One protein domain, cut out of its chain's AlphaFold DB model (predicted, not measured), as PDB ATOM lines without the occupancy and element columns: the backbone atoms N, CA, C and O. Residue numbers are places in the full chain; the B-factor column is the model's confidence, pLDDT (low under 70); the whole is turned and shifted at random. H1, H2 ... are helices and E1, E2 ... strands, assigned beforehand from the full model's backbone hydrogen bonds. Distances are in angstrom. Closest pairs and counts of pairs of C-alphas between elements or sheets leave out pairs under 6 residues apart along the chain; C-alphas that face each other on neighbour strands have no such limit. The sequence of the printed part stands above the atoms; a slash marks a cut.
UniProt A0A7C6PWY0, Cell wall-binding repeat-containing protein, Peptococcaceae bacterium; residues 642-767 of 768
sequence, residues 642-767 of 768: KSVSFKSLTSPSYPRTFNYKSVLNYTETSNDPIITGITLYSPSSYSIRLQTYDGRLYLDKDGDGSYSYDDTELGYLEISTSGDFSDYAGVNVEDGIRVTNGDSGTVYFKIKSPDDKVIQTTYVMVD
ATOM      1  N   LYS A 642     304.589 179.878 271.223       86.19
ATOM      2  CA  LYS A 642     304.977 178.520 271.628       86.19
ATOM      3  C   LYS A 642     306.085 178.521 272.673       86.19
ATOM      4  O   LYS A 642     306.053 177.730 273.611       86.19
ATOM      5  N   SER A 643     307.097 179.367 272.494       88.44
ATOM      6  CA  SER A 643     308.198 179.507 273.453       88.44
ATOM      7  C   SER A 643     308.908 180.845 273.296       88.44
ATOM      8  O   SER A 643     308.837 181.474 272.237       88.44
ATOM      9  N   VAL A 644     309.613 181.263 274.345       91.25
ATOM     10  CA  VAL A 644     310.405 182.492 274.376       91.25
ATOM     11  C   VAL A 644     311.822 182.189 274.841       91.25
ATOM     12  O   VAL A 644     312.061 181.593 275.893       91.25
ATOM     13  N   SER A 645     312.796 182.640 274.065       90.62
ATOM     14  CA  SER A 645     314.208 182.602 274.430       90.62
ATOM     15  C   SER A 645     314.547 183.820 275.285       90.62
ATOM     16  O   SER A 645     315.001 184.844 274.772       90.62
ATOM     17  N   PHE A 646     314.304 183.719 276.595       90.19
ATOM     18  CA  PHE A 646     314.691 184.767 277.538       90.19
ATOM     19  C   PHE A 646     316.216 184.912 277.629       90.19
ATOM     20  O   PHE A 646     316.962 183.929 277.611       90.19
ATOM     21  N   LYS A 647     316.680 186.149 277.802       90.12
ATOM     22  CA  LYS A 647     318.038 186.459 278.257       90.12
ATOM     23  C   LYS A 647     318.255 185.873 279.656       90.12
ATOM     24  O   LYS A 647     317.345 185.858 280.484       90.12
ATOM     25  N   SER A 648     319.475 185.426 279.938       82.12
ATOM     26  CA  SER A 648     319.844 184.974 281.280       82.12
ATOM     27  C   SER A 648     319.835 186.145 282.263       82.12
ATOM     28  O   SER A 648     320.495 187.161 282.039       82.12
ATOM     29  N   LEU A 649     319.112 185.983 283.369       79.94
ATOM     30  CA  LEU A 649     319.103 186.923 284.481       79.94
ATOM     31  C   LEU A 649     320.097 186.464 285.554       79.94
ATOM     32  O   LEU A 649     320.122 185.294 285.926       79.94
ATOM     33  N   THR A 650     320.916 187.386 286.057       72.31
ATOM     34  CA  THR A 650     321.845 187.150 287.175       72.31
ATOM     35  C   THR A 650     321.423 187.966 288.389       72.31
ATOM     36  O   THR A 650     320.833 189.041 288.223       72.31
ATOM     37  N   SER A 651     321.780 187.505 289.593       65.75
ATOM     38  CA  SER A 651     321.541 188.240 290.841       65.75
ATOM     39  C   SER A 651     322.052 189.688 290.730       65.75
ATOM     40  O   SER A 651     323.152 189.913 290.205       65.75
ATOM     41  N   PRO A 652     321.247 190.687 291.127       68.62
ATOM     42  CA  PRO A 652     321.577 192.096 290.935       68.62
ATOM     43  C   PRO A 652     322.739 192.571 291.811       68.62
ATOM     44  O   PRO A 652     322.892 192.161 292.953       68.62
ATOM     45  N   SER A 653     323.499 193.539 291.294       70.94
ATOM     46  CA  SER A 653     324.205 194.528 292.113       70.94
ATOM     47  C   SER A 653     323.304 195.756 292.272       70.94
ATOM     48  O   SER A 653     322.865 196.310 291.262       70.94
ATOM     49  N   TYR A 654     323.022 196.179 293.504       76.50
ATOM     50  CA  TYR A 654     322.058 197.249 293.786       76.50
ATOM     51  C   TYR A 654     322.645 198.669 293.613       76.50
ATOM     52  O   TYR A 654     323.814 198.880 293.944       76.50
ATOM     53  N   PRO A 655     321.847 199.670 293.177       81.44
ATOM     54  CA  PRO A 655     320.474 199.554 292.679       81.44
ATOM     55  C   PRO A 655     320.419 199.133 291.197       81.44
ATOM     56  O   PRO A 655     321.262 199.544 290.399       81.44
ATOM     57  N   ARG A 656     319.399 198.361 290.807       86.81
ATOM     58  CA  ARG A 656     319.198 197.898 289.424       86.81
ATOM     59  C   ARG A 656     317.725 197.892 289.048       86.81
ATOM     60  O   ARG A 656     316.905 197.394 289.805       86.81
ATOM     61  N   THR A 657     317.417 198.369 287.850       88.56
ATOM     62  CA  THR A 657     316.083 198.247 287.257       88.56
ATOM     63  C   THR A 657     316.012 197.021 286.355       88.56
ATOM     64  O   THR A 657     316.898 196.823 285.520       88.56
ATOM     65  N   PHE A 658     314.973 196.203 286.520       89.69
ATOM     66  CA  PHE A 658     314.675 195.072 285.649       89.69
ATOM     67  C   PHE A 658     313.385 195.317 284.857       89.69
ATOM     68  O   PHE A 658     312.299 195.390 285.422       89.69
ATOM     69  N   ASN A 659     313.515 195.409 283.537       92.44
ATOM     70  CA  ASN A 659     312.459 195.731 282.570       92.44
ATOM     71  C   ASN A 659     312.474 194.736 281.386       92.44
ATOM     72  O   ASN A 659     313.273 193.794 281.395       92.44
ATOM     73  N   TYR A 660     311.657 194.914 280.338       93.81
ATOM     74  CA  TYR A 660     311.646 193.967 279.204       93.81
ATOM     75  C   TYR A 660     313.018 193.818 278.534       93.81
ATOM     76  O   TYR A 660     313.397 192.714 278.141       93.81
ATOM     77  N   LYS A 661     313.812 194.898 278.475       94.50
ATOM     78  CA  LYS A 661     315.171 194.902 277.902       94.50
ATOM     79  C   LYS A 661     316.109 193.959 278.654       94.50
ATOM     80  O   LYS A 661     317.074 193.444 278.077       94.50
ATOM     81  N   SER A 662     315.798 193.709 279.927       92.06
ATOM     82  CA  SER A 662     316.523 192.790 280.803       92.06
ATOM     83  C   SER A 662     316.270 191.322 280.462       92.06
ATOM     84  O   SER A 662     317.136 190.496 280.739       92.06
ATOM     85  N   VAL A 663     315.128 190.992 279.843       93.06
ATOM     86  CA  VAL A 663     314.689 189.601 279.641       93.06
ATOM     87  C   VAL A 663     314.434 189.193 278.197       93.06
ATOM     88  O   VAL A 663     314.615 188.022 277.882       93.06
ATOM     89  N   LEU A 664     314.060 190.103 277.302       94.12
ATOM     90  CA  LEU A 664     313.762 189.788 275.902       94.12
ATOM     91  C   LEU A 664     314.901 190.225 274.982       94.12
ATOM     92  O   LEU A 664     315.576 191.221 275.248       94.12
ATOM     93  N   ASN A 665     315.116 189.498 273.884       89.75
ATOM     94  CA  ASN A 665     315.946 189.977 272.779       89.75
ATOM     95  C   ASN A 665     315.109 190.920 271.919       89.75
ATOM     96  O   ASN A 665     313.989 190.582 271.551       89.75
ATOM     97  N   TYR A 666     315.631 192.104 271.619       93.81
ATOM     98  CA  TYR A 666     314.870 193.140 270.934       93.81
ATOM     99  C   TYR A 666     315.774 193.988 270.034       93.81
ATOM    100  O   TYR A 666     316.977 194.097 270.287       93.81
ATOM    101  N   THR A 667     315.177 194.584 269.005       91.69
ATOM    102  CA  THR A 667     315.760 195.640 268.172       91.69
ATOM    103  C   THR A 667     314.933 196.902 268.381       91.69
ATOM    104  O   THR A 667     313.726 196.880 268.146       91.69
ATOM    105  N   GLU A 668     315.567 197.982 268.842       92.19
ATOM    106  CA  GLU A 668     314.892 199.279 268.985       92.19
ATOM    107  C   GLU A 668     314.449 199.803 267.619       92.19
ATOM    108  O   GLU A 668     315.194 199.712 266.638       92.19
ATOM    109  N   THR A 669     313.259 200.395 267.575       90.12
ATOM    110  CA  THR A 669     312.754 201.110 266.398       90.12
ATOM    111  C   THR A 669     312.247 202.492 266.808       90.12
ATOM    112  O   THR A 669     312.359 202.876 267.970       90.12
ATOM    113  N   SER A 670     311.752 203.284 265.854       83.88
ATOM    114  CA  SER A 670     311.132 204.579 266.160       83.88
ATOM    115  C   SER A 670     309.777 204.455 266.865       83.88
ATOM    116  O   SER A 670     309.381 205.407 267.531       83.88
ATOM    117  N   ASN A 671     309.099 203.312 266.712       92.50
ATOM    118  CA  ASN A 671     307.825 202.979 267.353       92.50
ATOM    119  C   ASN A 671     308.058 201.806 268.325       92.50
ATOM    120  O   ASN A 671     309.021 201.833 269.095       92.50
ATOM    121  N   ASP A 672     307.240 200.753 268.278       95.94
ATOM    122  CA  ASP A 672     307.415 199.606 269.163       95.94
ATOM    123  C   ASP A 672     308.644 198.761 268.761       95.94
ATOM    124  O   ASP A 672     308.878 198.495 267.570       95.94
ATOM    125  N   PRO A 673     309.465 198.311 269.726       95.44
ATOM    126  CA  PRO A 673     310.621 197.466 269.464       95.44
ATOM    127  C   PRO A 673     310.210 196.120 268.859       95.44
ATOM    128  O   PRO A 673     309.230 195.495 269.270       95.44
ATOM    129  N   ILE A 674     311.028 195.629 267.929       93.81
ATOM    130  CA  ILE A 674     310.874 194.285 267.364       93.81
ATOM    131  C   ILE A 674     311.477 193.285 268.345       93.81
ATOM    132  O   ILE A 674     312.659 193.377 268.681       93.81
ATOM    133  N   ILE A 675     310.691 192.308 268.782       96.06
ATOM    134  CA  ILE A 675     311.112 191.246 269.691       96.06
ATOM    135  C   ILE A 675     311.551 190.022 268.892       96.06
ATOM    136  O   ILE A 675     310.856 189.530 268.008       96.06
ATOM    137  N   THR A 676     312.718 189.492 269.242       89.75
ATOM    138  CA  THR A 676     313.291 188.285 268.637       89.75
ATOM    139  C   THR A 676     313.418 187.177 269.679       89.75
ATOM    140  O   THR A 676     313.422 187.417 270.888       89.75
ATOM    141  N   GLY A 677     313.503 185.928 269.223       87.12
ATOM    142  CA  GLY A 677     313.551 184.766 270.114       87.12
ATOM    143  C   GLY A 677     312.184 184.309 270.632       87.12
ATOM    144  O   GLY A 677     312.141 183.414 271.473       87.12
ATOM    145  N   ILE A 678     311.084 184.874 270.129       88.88
ATOM    146  CA  ILE A 678     309.737 184.312 270.273       88.88
ATOM    147  C   ILE A 678     309.517 183.310 269.133       88.88
ATOM    148  O   ILE A 678     309.722 183.633 267.969       88.88
ATOM    149  N   THR A 679     309.114 182.088 269.474       85.94
ATOM    150  CA  THR A 679     308.693 181.059 268.509       85.94
ATOM    151  C   THR A 679     307.178 180.943 268.560       85.94
ATOM    152  O   THR A 679     306.639 180.770 269.652       85.94
ATOM    153  N   LEU A 680     306.501 181.010 267.413       85.12
ATOM    154  CA  LEU A 680     305.046 180.841 267.302       85.12
ATOM    155  C   LEU A 680     304.675 179.374 267.025       85.12
ATOM    156  O   LEU A 680     305.523 178.590 266.590       85.12
ATOM    157  N   TYR A 681     303.423 178.994 267.285       74.94
ATOM    158  CA  TYR A 681     302.898 177.686 266.867       74.94
ATOM    159  C   TYR A 681     302.787 177.582 265.341       74.94
ATOM    160  O   TYR A 681     303.245 176.590 264.774       74.94
ATOM    161  N   SER A 682     302.306 178.651 264.699       71.06
ATOM    162  CA  SER A 682     302.279 178.819 263.243       71.06
ATOM    163  C   SER A 682     303.289 179.891 262.819       71.06
ATOM    164  O   SER A 682     303.195 181.023 263.303       71.06
ATOM    165  N   PRO A 683     304.276 179.569 261.957       68.88
ATOM    166  CA  PRO A 683     305.264 180.537 261.488       68.88
ATOM    167  C   PRO A 683     304.607 181.735 260.798       68.88
ATOM    168  O   PRO A 683     303.596 181.592 260.117       68.88
ATOM    169  N   SER A 684     305.216 182.907 260.945       73.62
ATOM    170  CA  SER A 684     304.756 184.146 260.325       73.62
ATOM    171  C   SER A 684     305.938 184.918 259.747       73.62
ATOM    172  O   SER A 684     307.020 184.915 260.334       73.62
ATOM    173  N   SER A 685     305.728 185.572 258.601       77.25
ATOM    174  CA  SER A 685     306.687 186.495 257.981       77.25
ATOM    175  C   SER A 685     306.636 187.908 258.573       77.25
ATOM    176  O   SER A 685     307.516 188.719 258.296       77.25
ATOM    177  N   TYR A 686     305.608 188.214 259.364       80.38
ATOM    178  CA  TYR A 686     305.411 189.515 259.996       80.38
ATOM    179  C   TYR A 686     306.280 189.670 261.251       80.38
ATOM    180  O   TYR A 686     306.624 188.690 261.920       80.38
ATOM    181  N   SER A 687     306.634 190.909 261.589       92.94
ATOM    182  CA  SER A 687     307.483 191.186 262.755       92.94
ATOM    183  C   SER A 687     306.698 191.034 264.057       92.94
ATOM    184  O   SER A 687     305.564 191.485 264.160       92.94
ATOM    185  N   ILE A 688     307.313 190.437 265.080       96.00
ATOM    186  CA  ILE A 688     306.746 190.407 266.435       96.00
ATOM    187  C   ILE A 688     307.228 191.648 267.180       96.00
ATOM    188  O   ILE A 688     308.433 191.897 267.233       96.00
ATOM    189  N   ARG A 689     306.317 192.415 267.774       97.69
ATOM    190  CA  ARG A 689     306.615 193.670 268.474       97.69
ATOM    191  C   ARG A 689     306.082 193.683 269.893       97.69
ATOM    192  O   ARG A 689     305.222 192.877 270.237       97.69
ATOM    193  N   LEU A 690     306.633 194.576 270.714       97.44
ATOM    194  CA  LEU A 690     306.207 194.810 272.093       97.44
ATOM    195  C   LEU A 690     305.756 196.257 272.264       97.44
ATOM    196  O   LEU A 690     306.593 197.153 272.263       97.44
ATOM    197  N   GLN A 691     304.471 196.464 272.519       96.44
ATOM    198  CA  GLN A 691     303.970 197.744 272.992       96.44
ATOM    199  C   GLN A 691     304.419 197.946 274.441       96.44
ATOM    200  O   GLN A 691     304.033 197.216 275.357       96.44
ATOM    201  N   THR A 692     305.300 198.917 274.661       91.75
ATOM    202  CA  THR A 692     306.060 199.000 275.917       91.75
ATOM    203  C   THR A 692     305.269 199.594 277.089       91.75
ATOM    204  O   THR A 692     305.646 199.409 278.248       91.75
ATOM    205  N   TYR A 693     304.145 200.262 276.808       85.88
ATOM    206  CA  TYR A 693     303.278 200.868 277.819       85.88
ATOM    207  C   TYR A 693     302.428 199.847 278.595       85.88
ATOM    208  O   TYR A 693     302.293 199.969 279.810       85.88
ATOM    209  N   ASP A 694     301.870 198.835 277.927       89.06
ATOM    210  CA  ASP A 694     301.022 197.804 278.552       89.06
ATOM    211  C   ASP A 694     301.626 196.391 278.477       89.06
ATOM    212  O   ASP A 694     301.090 195.451 279.061       89.06
ATOM    213  N   GLY A 695     302.772 196.242 277.807       93.75
ATOM    214  CA  GLY A 695     303.469 194.973 277.656       93.75
ATOM    215  C   GLY A 695     302.898 194.072 276.567       93.75
ATOM    216  O   GLY A 695     303.340 192.921 276.485       93.75
ATOM    217  N   ARG A 696     301.957 194.546 275.736       96.94
ATOM    218  CA  ARG A 696     301.338 193.739 274.674       96.94
ATOM    219  C   ARG A 696     302.378 193.291 273.650       96.94
ATOM    220  O   ARG A 696     303.100 194.100 273.078       96.94
ATOM    221  N   LEU A 697     302.417 191.991 273.383       97.56
ATOM    222  CA  LEU A 697     303.130 191.393 272.262       97.56
ATOM    223  C   LEU A 697     302.152 191.190 271.112       97.56
ATOM    224  O   LEU A 697     301.095 190.588 271.302       97.56
ATOM    225  N   TYR A 698     302.508 191.650 269.921       96.38
ATOM    226  CA  TYR A 698     301.655 191.535 268.743       96.38
ATOM    227  C   TYR A 698     302.469 191.257 267.482       96.38
ATOM    228  O   TYR A 698     303.687 191.436 267.448       96.38
ATOM    229  N   LEU A 699     301.781 190.758 266.467       93.75
ATOM    230  CA  LEU A 699     302.300 190.532 265.132       93.75
ATOM    231  C   LEU A 699     301.896 191.717 264.246       93.75
ATOM    232  O   LEU A 699     300.704 191.878 263.994       93.75
ATOM    233  N   ASP A 700     302.885 192.498 263.815       92.44
ATOM    234  CA  ASP A 700     302.759 193.731 263.021       92.44
ATOM    235  C   ASP A 700     302.473 193.397 261.549       92.44
ATOM    236  O   ASP A 700     303.394 193.041 260.796       92.44
ATOM    237  N   LYS A 701     301.192 193.405 261.165       85.50
ATOM    238  CA  LYS A 701     300.740 192.954 259.838       85.50
ATOM    239  C   LYS A 701     300.763 194.052 258.787       85.50
ATOM    240  O   LYS A 701     300.981 193.745 257.612       85.50
ATOM    241  N   ASP A 702     300.515 195.288 259.194       83.94
ATOM    242  CA  ASP A 702     300.511 196.450 258.304       83.94
ATOM    243  C   ASP A 702     301.912 197.082 258.155       83.94
ATOM    244  O   ASP A 702     302.167 197.804 257.185       83.94
ATOM    245  N   GLY A 703     302.853 196.724 259.036       87.50
ATOM    246  CA  GLY A 703     304.249 197.146 258.986       87.50
ATOM    247  C   GLY A 703     304.483 198.553 259.533       87.50
ATOM    248  O   GLY A 703     305.589 199.087 259.359       87.50
ATOM    249  N   ASP A 704     303.482 199.175 260.161       89.62
ATOM    250  CA  ASP A 704     303.570 200.546 260.669       89.62
ATOM    251  C   ASP A 704     304.339 200.633 262.008       89.62
ATOM    252  O   ASP A 704     304.840 201.695 262.410       89.62
ATOM    253  N   GLY A 705     304.516 199.484 262.661       90.69
ATOM    254  CA  GLY A 705     305.256 199.320 263.900       90.69
ATOM    255  C   GLY A 705     304.567 199.814 265.166       90.69
ATOM    256  O   GLY A 705     305.276 200.046 266.152       90.69
ATOM    257  N   SER A 706     303.248 199.981 265.146       93.00
ATOM    258  CA  SER A 706     302.397 200.328 266.286       93.00
ATOM    259  C   SER A 706     301.179 199.407 266.333       93.00
ATOM    260  O   SER A 706     300.600 199.097 265.309       93.00
ATOM    261  N   TYR A 707     300.729 199.017 267.528       93.75
ATOM    262  CA  TYR A 707     299.569 198.126 267.618       93.75
ATOM    263  C   TYR A 707     298.278 198.778 267.092       93.75
ATOM    264  O   TYR A 707     297.814 199.782 267.653       93.75
ATOM    265  N   SER A 708     297.663 198.155 266.087       89.75
ATOM    266  CA  SER A 708     296.390 198.565 265.482       89.75
ATOM    267  C   SER A 708     295.331 197.442 265.524       89.75
ATOM    268  O   SER A 708     295.560 196.356 266.057       89.75
ATOM    269  N   TYR A 709     294.120 197.697 265.007       83.38
ATOM    270  CA  TYR A 709     293.081 196.654 264.890       83.38
ATOM    271  C   TYR A 709     293.410 195.615 263.802       83.38
ATOM    272  O   TYR A 709     292.850 194.519 263.822       83.38
ATOM    273  N   ASP A 710     294.312 195.950 262.874       80.69
ATOM    274  CA  ASP A 710     294.722 195.066 261.781       80.69
ATOM    275  C   ASP A 710     295.817 194.069 262.215       80.69
ATOM    276  O   ASP A 710     296.062 193.061 261.542       80.69
ATOM    277  N   ASP A 711     296.414 194.282 263.390       90.25
ATOM    278  CA  ASP A 711     297.416 193.404 263.984       90.25
ATOM    279  C   ASP A 711     296.828 192.199 264.714       90.25
ATOM    280  O   ASP A 711     295.632 192.072 264.977       90.25
ATOM    281  N   THR A 712     297.697 191.249 265.062       89.56
ATOM    282  CA  THR A 712     297.306 190.103 265.894       89.56
ATOM    283  C   THR A 712     297.986 190.154 267.246       89.56
ATOM    284  O   THR A 712     299.200 189.994 267.336       89.56
ATOM    285  N   GLU A 713     297.196 190.317 268.306       92.94
ATOM    286  CA  GLU A 713     297.678 190.181 269.677       92.94
ATOM    287  C   GLU A 713     298.132 188.737 269.946       92.94
ATOM    288  O   GLU A 713     297.378 187.775 269.784       92.94
ATOM    289  N   LEU A 714     299.387 188.589 270.367       93.38
ATOM    290  CA  LEU A 714     300.025 187.308 270.669       93.38
ATOM    291  C   LEU A 714     300.029 186.995 272.168       93.38
ATOM    292  O   LEU A 714     300.185 185.834 272.556       93.38
ATOM    293  N   GLY A 715     299.899 188.024 273.005       94.12
ATOM    294  CA  GLY A 715     299.979 187.933 274.456       94.12
ATOM    295  C   GLY A 715     300.589 189.189 275.063       94.12
ATOM    296  O   GLY A 715     300.555 190.257 274.461       94.12
ATOM    297  N   TYR A 716     301.181 189.067 276.244       95.69
ATOM    298  CA  TYR A 716     301.868 190.177 276.901       95.69
ATOM    299  C   TYR A 716     303.016 189.705 277.783       95.69
ATOM    300  O   TYR A 716     303.026 188.588 278.311       95.69
ATOM    301  N   LEU A 717     303.999 190.583 277.942       96.44
ATOM    302  CA  LEU A 717     305.003 190.484 278.983       96.44
ATOM    303  C   LEU A 717     304.465 191.153 280.252       96.44
ATOM    304  O   LEU A 717     304.177 192.342 280.264       96.44
ATOM    305  N   GLU A 718     304.406 190.403 281.343       94.06
ATOM    306  CA  GLU A 718     304.090 190.914 282.673       94.06
ATOM    307  C   GLU A 718     305.341 190.876 283.555       94.06
ATOM    308  O   GLU A 718     306.064 189.872 283.592       94.06
ATOM    309  N   ILE A 719     305.558 191.949 284.316       92.00
ATOM    310  CA  ILE A 719     306.545 191.991 285.397       92.00
ATOM    311  C   ILE A 719     305.792 191.959 286.729       92.00
ATOM    312  O   ILE A 719     304.877 192.745 286.952       92.00
ATOM    313  N   SER A 720     306.158 191.037 287.620       89.75
ATOM    314  CA  SER A 720     305.545 190.899 288.952       89.75
ATOM    315  C   SER A 720     306.595 190.563 290.007       89.75
ATOM    316  O   SER A 720     307.692 190.124 289.666       89.75
ATOM    317  N   THR A 721     306.285 190.747 291.290       89.31
ATOM    318  CA  THR A 721     307.216 190.453 292.392       89.31
ATOM    319  C   THR A 721     306.600 189.570 293.467       89.31
ATOM    320  O   THR A 721     305.383 189.507 293.632       89.31
ATOM    321  N   SER A 722     307.459 188.888 294.225       89.31
ATOM    322  CA  SER A 722     307.119 188.311 295.528       89.31
ATOM    323  C   SER A 722     308.194 188.697 296.540       89.31
ATOM    324  O   SER A 722     309.330 188.251 296.385       89.31
ATOM    325  N   GLY A 723     307.863 189.502 297.546       85.56
ATOM    326  CA  GLY A 723     308.807 189.964 298.566       85.56
ATOM    327  C   GLY A 723     308.597 191.428 298.943       85.56
ATOM    328  O   GLY A 723     307.555 191.997 298.620       85.56
ATOM    329  N   ASP A 724     309.571 192.009 299.633       83.12
ATOM    330  CA  ASP A 724     309.550 193.396 300.092       83.12
ATOM    331  C   ASP A 724     310.406 194.262 299.158       83.12
ATOM    332  O   ASP A 724     311.626 194.103 299.093       83.12
ATOM    333  N   PHE A 725     309.742 195.128 298.391       83.81
ATOM    334  CA  PHE A 725     310.361 196.028 297.420       83.81
ATOM    335  C   PHE A 725     309.890 197.452 297.695       83.81
ATOM    336  O   PHE A 725     308.701 197.760 297.586       83.81
ATOM    337  N   SER A 726     310.839 198.320 298.027       71.44
ATOM    338  CA  SER A 726     310.602 199.698 298.468       71.44
ATOM    339  C   SER A 726     310.011 200.629 297.395       71.44
ATOM    340  O   SER A 726     309.437 201.660 297.746       71.44
ATOM    341  N   ASP A 727     310.100 200.262 296.111       66.25
ATOM    342  CA  ASP A 727     309.693 201.087 294.958       66.25
ATOM    343  C   ASP A 727     308.722 200.337 294.015       66.25
ATOM    344  O   ASP A 727     308.941 200.222 292.807       66.25
ATOM    345  N   TYR A 728     307.656 199.748 294.573       63.94
ATOM    346  CA  TYR A 728     306.636 199.018 293.804       63.94
ATOM    347  C   TYR A 728     305.364 199.855 293.599       63.94
ATOM    348  O   TYR A 728     304.412 199.772 294.378       63.94
ATOM    349  N   ALA A 729     305.321 200.648 292.524       51.56
ATOM    350  CA  ALA A 729     304.092 201.308 292.084       51.56
ATOM    351  C   ALA A 729     303.963 201.327 290.550       51.56
ATOM    352  O   ALA A 729     304.582 202.141 289.878       51.56
ATOM    353  N   GLY A 730     303.112 200.443 290.009       57.25
ATOM    354  CA  GLY A 730     302.498 200.592 288.678       57.25
ATOM    355  C   GLY A 730     303.451 200.662 287.483       57.25
ATOM    356  O   GLY A 730     303.209 201.443 286.568       57.25
ATOM    357  N   VAL A 731     304.529 199.880 287.492       66.50
ATOM    358  CA  VAL A 731     305.594 199.995 286.493       66.50
ATOM    359  C   VAL A 731     305.274 199.188 285.236       66.50
ATOM    360  O   VAL A 731     305.075 197.975 285.301       66.50
ATOM    361  N   ASN A 732     305.201 199.875 284.093       85.69
ATOM    362  CA  ASN A 732     305.071 199.244 282.780       85.69
ATOM    363  C   ASN A 732     306.345 198.457 282.425       85.69
ATOM    364  O   ASN A 732     307.354 198.490 283.141       85.69
ATOM    365  N   VAL A 733     306.315 197.732 281.307       91.88
ATOM    366  CA  VAL A 733     307.444 196.875 280.942       91.88
ATOM    367  C   VAL A 733     308.692 197.650 280.514       91.88
ATOM    368  O   VAL A 733     309.769 197.061 280.594       91.88
ATOM    369  N   GLU A 734     308.582 198.916 280.083       91.88
ATOM    370  CA  GLU A 734     309.714 199.814 279.765       91.88
ATOM    371  C   GLU A 734     310.436 200.271 281.034       91.88
ATOM    372  O   GLU A 734     311.654 200.098 281.162       91.88
ATOM    373  N   ASP A 735     309.671 200.818 281.972       88.75
ATOM    374  CA  ASP A 735     310.161 201.405 283.212       88.75
ATOM    375  C   ASP A 735     310.665 200.304 284.158       88.75
ATOM    376  O   ASP A 735     311.737 200.438 284.746       88.75
ATOM    377  N   GLY A 736     309.957 199.169 284.227       88.44
ATOM    378  CA  GLY A 736     310.343 197.974 284.979       88.44
ATOM    379  C   GLY A 736     310.533 198.178 286.485       88.44
ATOM    380  O   GLY A 736     310.214 199.207 287.054       88.44
ATOM    381  N   ILE A 737     311.060 197.176 287.183       87.62
ATOM    382  CA  ILE A 737     311.139 197.196 288.650       87.62
ATOM    383  C   ILE A 737     312.528 197.601 289.103       87.62
ATOM    384  O   ILE A 737     313.509 196.903 288.833       87.62
ATOM    385  N   ARG A 738     312.605 198.723 289.821       88.06
ATOM    386  CA  ARG A 738     313.829 199.181 290.468       88.06
ATOM    387  C   ARG A 738     314.018 198.456 291.795       88.06
ATOM    388  O   ARG A 738     313.179 198.529 292.677       88.06
ATOM    389  N   VAL A 739     315.156 197.789 291.925       86.12
ATOM    390  CA  VAL A 739     315.568 197.050 293.116       86.12
ATOM    391  C   VAL A 739     316.755 197.763 293.756       86.12
ATOM    392  O   VAL A 739     317.709 198.138 293.065       86.12
ATOM    393  N   THR A 740     316.711 197.961 295.065       86.50
ATOM    394  CA  THR A 740     317.679 198.710 295.872       86.50
ATOM    395  C   THR A 740     318.204 197.881 297.047       86.50
ATOM    396  O   THR A 740     317.772 196.759 297.285       86.50
ATOM    397  N   ASN A 741     319.211 198.408 297.753       83.00
ATOM    398  CA  ASN A 741     319.825 197.700 298.873       83.00
ATOM    399  C   ASN A 741     318.838 197.593 300.047       83.00
ATOM    400  O   ASN A 741     318.388 198.625 300.547       83.00
ATOM    401  N   GLY A 742     318.554 196.371 300.500       82.06
ATOM    402  CA  GLY A 742     317.546 196.078 301.524       82.06
ATOM    403  C   GLY A 742     316.214 195.550 300.979       82.06
ATOM    404  O   GLY A 742     315.414 195.060 301.772       82.06
ATOM    405  N   ASP A 743     315.992 195.594 299.658       87.06
ATOM    406  CA  ASP A 743     314.877 194.874 299.036       87.06
ATOM    407  C   ASP A 743     315.152 193.364 299.070       87.06
ATOM    408  O   ASP A 743     316.302 192.922 299.014       87.06
ATOM    409  N   SER A 744     314.098 192.554 299.144       86.50
ATOM    410  CA  SER A 744     314.230 191.097 299.187       86.50
ATOM    411  C   SER A 744     313.050 190.413 298.517       86.50
ATOM    412  O   SER A 744     311.912 190.848 298.669       86.50
ATOM    413  N   GLY A 745     313.291 189.336 297.771       89.00
ATOM    414  CA  GLY A 745     312.235 188.619 297.070       89.00
ATOM    415  C   GLY A 745     312.627 188.078 295.703       89.00
ATOM    416  O   GLY A 745     313.759 187.694 295.440       89.00
ATOM    417  N   THR A 746     311.660 188.001 294.798       90.31
ATOM    418  CA  THR A 746     311.858 187.539 293.420       90.31
ATOM    419  C   THR A 746     311.100 188.442 292.465       90.31
ATOM    420  O   THR A 746     309.924 188.721 292.692       90.31
ATOM    421  N   VAL A 747     311.764 188.877 291.394       90.50
ATOM    422  CA  VAL A 747     311.138 189.574 290.265       90.50
ATOM    423  C   VAL A 747     310.893 188.557 289.156       90.50
ATOM    424  O   VAL A 747     311.833 187.926 288.671       90.50
ATOM    425  N   TYR A 748     309.638 188.392 288.755       92.38
ATOM    426  CA  TYR A 748     309.198 187.483 287.702       92.38
ATOM    427  C   TYR A 748     308.884 188.245 286.421       92.38
ATOM    428  O   TYR A 748     308.223 189.280 286.452       92.38
ATOM    429  N   PHE A 749     309.268 187.650 285.298       94.44
ATOM    430  CA  PHE A 749     308.917 188.061 283.947       94.44
ATOM    431  C   PHE A 749     308.132 186.930 283.309       94.44
ATOM    432  O   PHE A 749     308.674 185.848 283.060       94.44
ATOM    433  N   LYS A 750     306.845 187.161 283.088       95.56
ATOM    434  CA  LYS A 750     305.916 186.151 282.588       95.56
ATOM    435  C   LYS A 750     305.469 186.560 281.202       95.56
ATOM    436  O   LYS A 750     304.957 187.656 281.018       95.56
ATOM    437  N   ILE A 751     305.655 185.671 280.238       96.81
ATOM    438  CA  ILE A 751     304.984 185.785 278.949       96.81
ATOM    439  C   ILE A 751     303.657 185.073 279.110       96.81
ATOM    440  O   ILE A 751     303.626 183.880 279.437       96.81
ATOM    441  N   LYS A 752     302.579 185.821 278.933       93.81
ATOM    442  CA  LYS A 752     301.209 185.343 279.058       93.81
ATOM    443  C   LYS A 752     300.526 185.385 277.703       93.81
ATOM    444  O   LYS A 752     300.830 186.248 276.885       93.81
ATOM    445  N   SER A 753     299.631 184.441 277.462       89.50
ATOM    446  CA  SER A 753     298.701 184.490 276.334       89.50
ATOM    447  C   SER A 753     297.630 185.570 276.560       89.50
ATOM    448  O   SER A 753     297.457 186.023 277.695       89.50
ATOM    449  N   PRO A 754     296.853 185.947 275.526       87.12
ATOM    450  CA  PRO A 754     295.757 186.914 275.666       87.12
ATOM    451  C   PRO A 754     294.666 186.501 276.678       87.12
ATOM    452  O   PRO A 754     293.914 187.342 277.154       87.12
ATOM    453  N   ASP A 755     294.571 185.211 277.030       84.06
ATOM    454  CA  ASP A 755     293.675 184.676 278.071       84.06
ATOM    455  C   ASP A 755     294.343 184.532 279.459       84.06
ATOM    456  O   ASP A 755     293.881 183.743 280.285       84.06
ATOM    457  N   ASP A 756     295.426 185.276 279.717       86.50
ATOM    458  CA  ASP A 756     296.152 185.377 280.999       86.50
ATOM    459  C   ASP A 756     296.827 184.083 281.488       86.50
ATOM    460  O   ASP A 756     297.257 183.970 282.642       86.50
ATOM    461  N   LYS A 757     297.002 183.093 280.603       88.38
ATOM    462  CA  LYS A 757     297.776 181.887 280.926       88.38
ATOM    463  C   LYS A 757     299.260 182.140 280.737       88.38
ATOM    464  O   LYS A 757     299.711 182.583 279.688       88.38
ATOM    465  N   VAL A 758     300.045 181.780 281.746       93.19
ATOM    466  CA  VAL A 758     301.507 181.852 281.683       93.19
ATOM    467  C   VAL A 758     302.033 180.811 280.692       93.19
ATOM    468  O   VAL A 758     301.918 179.611 280.929       93.19
ATOM    469  N   ILE A 759     302.639 181.283 279.604       90.69
ATOM    470  CA  ILE A 759     303.293 180.462 278.576       90.69
ATOM    471  C   ILE A 759     304.698 180.090 279.042       90.69
ATOM    472  O   ILE A 759     305.093 178.926 279.023       90.69
ATOM    473  N   GLN A 760     305.463 181.088 279.486       95.69
ATOM    474  CA  GLN A 760     306.815 180.883 279.988       95.69
ATOM    475  C   GLN A 760     307.161 181.957 281.015       95.69
ATOM    476  O   GLN A 760     306.718 183.099 280.916       95.69
ATOM    477  N   THR A 761     307.958 181.592 282.016       94.88
ATOM    478  CA  THR A 761     308.430 182.513 283.054       94.88
ATOM    479  C   THR A 761     309.945 182.469 283.133       94.88
ATOM    480  O   THR A 761     310.540 181.394 283.074       94.88
ATOM    481  N   THR A 762     310.556 183.630 283.318       94.19
ATOM    482  CA  THR A 762     311.905 183.755 283.871       94.19
ATOM    483  C   THR A 762     311.848 184.633 285.116       94.19
ATOM    484  O   THR A 762     310.862 185.336 285.344       94.19
ATOM    485  N   TYR A 763     312.863 184.565 285.965       92.81
ATOM    486  CA  TYR A 763     312.883 185.319 287.209       92.81
ATOM    487  C   TYR A 763     314.304 185.665 287.635       92.81
ATOM    488  O   TYR A 763     315.280 185.074 287.171       92.81
ATOM    489  N   VAL A 764     314.402 186.622 288.549       89.56
ATOM    490  CA  VAL A 764     315.629 186.949 289.267       89.56
ATOM    491  C   VAL A 764     315.333 187.019 290.756       89.56
ATOM    492  O   VAL A 764     314.382 187.678 291.178       89.56
ATOM    493  N   MET A 765     316.137 186.311 291.546       87.31
ATOM    494  CA  MET A 765     316.087 186.400 293.001       87.31
ATOM    495  C   MET A 765     316.874 187.623 293.473       87.31
ATOM    496  O   MET A 765     317.937 187.952 292.940       87.31
ATOM    497  N   VAL A 766     316.294 188.293 294.456       82.75
ATOM    498  CA  VAL A 766     316.784 189.492 295.117       82.75
ATOM    499  C   VAL A 766     316.980 189.094 296.570       82.75
ATOM    500  O   VAL A 766     316.013 188.953 297.315       82.75
ATOM    501  N   ASP A 767     318.226 188.841 296.943       72.75
ATOM    502  CA  ASP A 767     318.586 188.466 298.307       72.75
ATOM    503  C   ASP A 767     319.101 189.702 299.062       72.75
ATOM    504  O   ASP A 767     319.718 190.583 298.449       72.75
TER     505      ASP A 767
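What this domain is: This is residues 642 to 767 of the 768 residues of the protein "Cell wall-binding repeat-containing protein" of Peptococcaceae bacterium (UniProt A0A7C6PWY0). A long five-stranded sheet, E6 E7 E8 E10 E11, is curled like part of a barrel, and its long strand E8 joins a shorter part with E6 and E7 to a longer part with E10 and E11. Three small strand pairs partly close its hollow side, E3 with E4 next to E6, E1 with E5 next to E11, and E2 with E9 farther along, while the short helix H1 sits near the middle. The printed part has 126 residues with eleven named strands and one named helix, in the order E1 E2 H1 E3 E4 E5 E6 E7 E8 E9 E10 E11, and each of its four sheets is antiparallel. The class is mostly strand, with 62 residues in named elements, under half of the printed part. The whole is compact, with a radius of gyration of the C-alphas of 14.8 A, and elongated, with spans of 46 by 27 by 23 A.

Where its parts are: In the largest sheet, E6 takes residues 687 to 690 and is 10.1 A long, and E7 takes residues 696 to 700 and is 11.7 A long. E8, residues 712 to 724, is the longest strand at 36.5 A, from C-alpha 712 at (297.306, 190.103, 265.894) to C-alpha 724 at (309.550, 193.396, 300.092). E10, residues 744 to 752, measures 24.7 A, and E11, residues 758 to 766, measures 21.7 A and ends with C-alpha 766 at (316.784, 189.492, 295.117). The short strands are E1, residues 642 to 644, E2, residues 656 to 658, E3, residues 665 to 667, E4, residues 674 to 676, E5, residues 678 to 680, and E9, residues 737 to 739. E1 begins with C-alpha 642 at (304.977, 178.520, 271.628). H1 is residues 660 to 663.

How they stand to each other: The largest sheet runs E6, E7, E8, E10, E11, with E6 and E11 as edge strands; it is twisted, and the way across it turns by 137 degrees. E8 pairs in a staggered way, with E7 over residues 712 to 716 and with E10 over residues 716 to 724. E8 and E10 stand at 168 degrees, with N 718 and O 750 at 2.8 A. E10 and E11 form a hairpin, with N 749 and O 762 at 2.8 A. E6, E7 and E8 make a meander, each strand the antiparallel neighbour of the one before, with N 689 and O 698 at 2.8 A and N 714 and O 697 at 2.8 A. The closest C-alphas of E4 and E6, those of Ile 674 and Arg 689, are 4.4 A apart, and the two strands have 9 pairs of C-alphas within 8 A. E4 forms a hairpin with E3, with N 667 and O 674 at 2.8 A. E4 runs on into E5 at 82 degrees, and the two meet only through their link. E5 is the antiparallel neighbour of E1, with N 679 and O 643 at 2.8 A. The closest C-alphas of E1 and E11, those of Ser 643 and Gln 760, are 6.8 A apart. E2 and E9 are antiparallel neighbours, with N 658 and O 737 at 2.8 A. The closest C-alphas of E9 and E8, those of Ile 737 and Ile 719, are 7.7 A apart. H1 is on the largest sheet but only grazes it, with residues 660 to 663; its C-alpha 663 is 7.4 A from that of Phe 749 in E10. H1 is too short for an O i to N i+4 pair, and its one O i to N i+3 pair is within hydrogen-bond range. E3 is apart from E9, and E1 is apart from E2.

The domain as a whole: The C-alphas farthest apart, those of Asp 702 and Gly 742, are 46.5 A apart. The printed part has no cut. The links E1 to E2, E7 to E8 and E8 to E9 are long; the last is residues 725 to 736. The mean pLDDT of the printed part is 87.3, and residues 651 to 652, 683 and 727 to 731 are under 70.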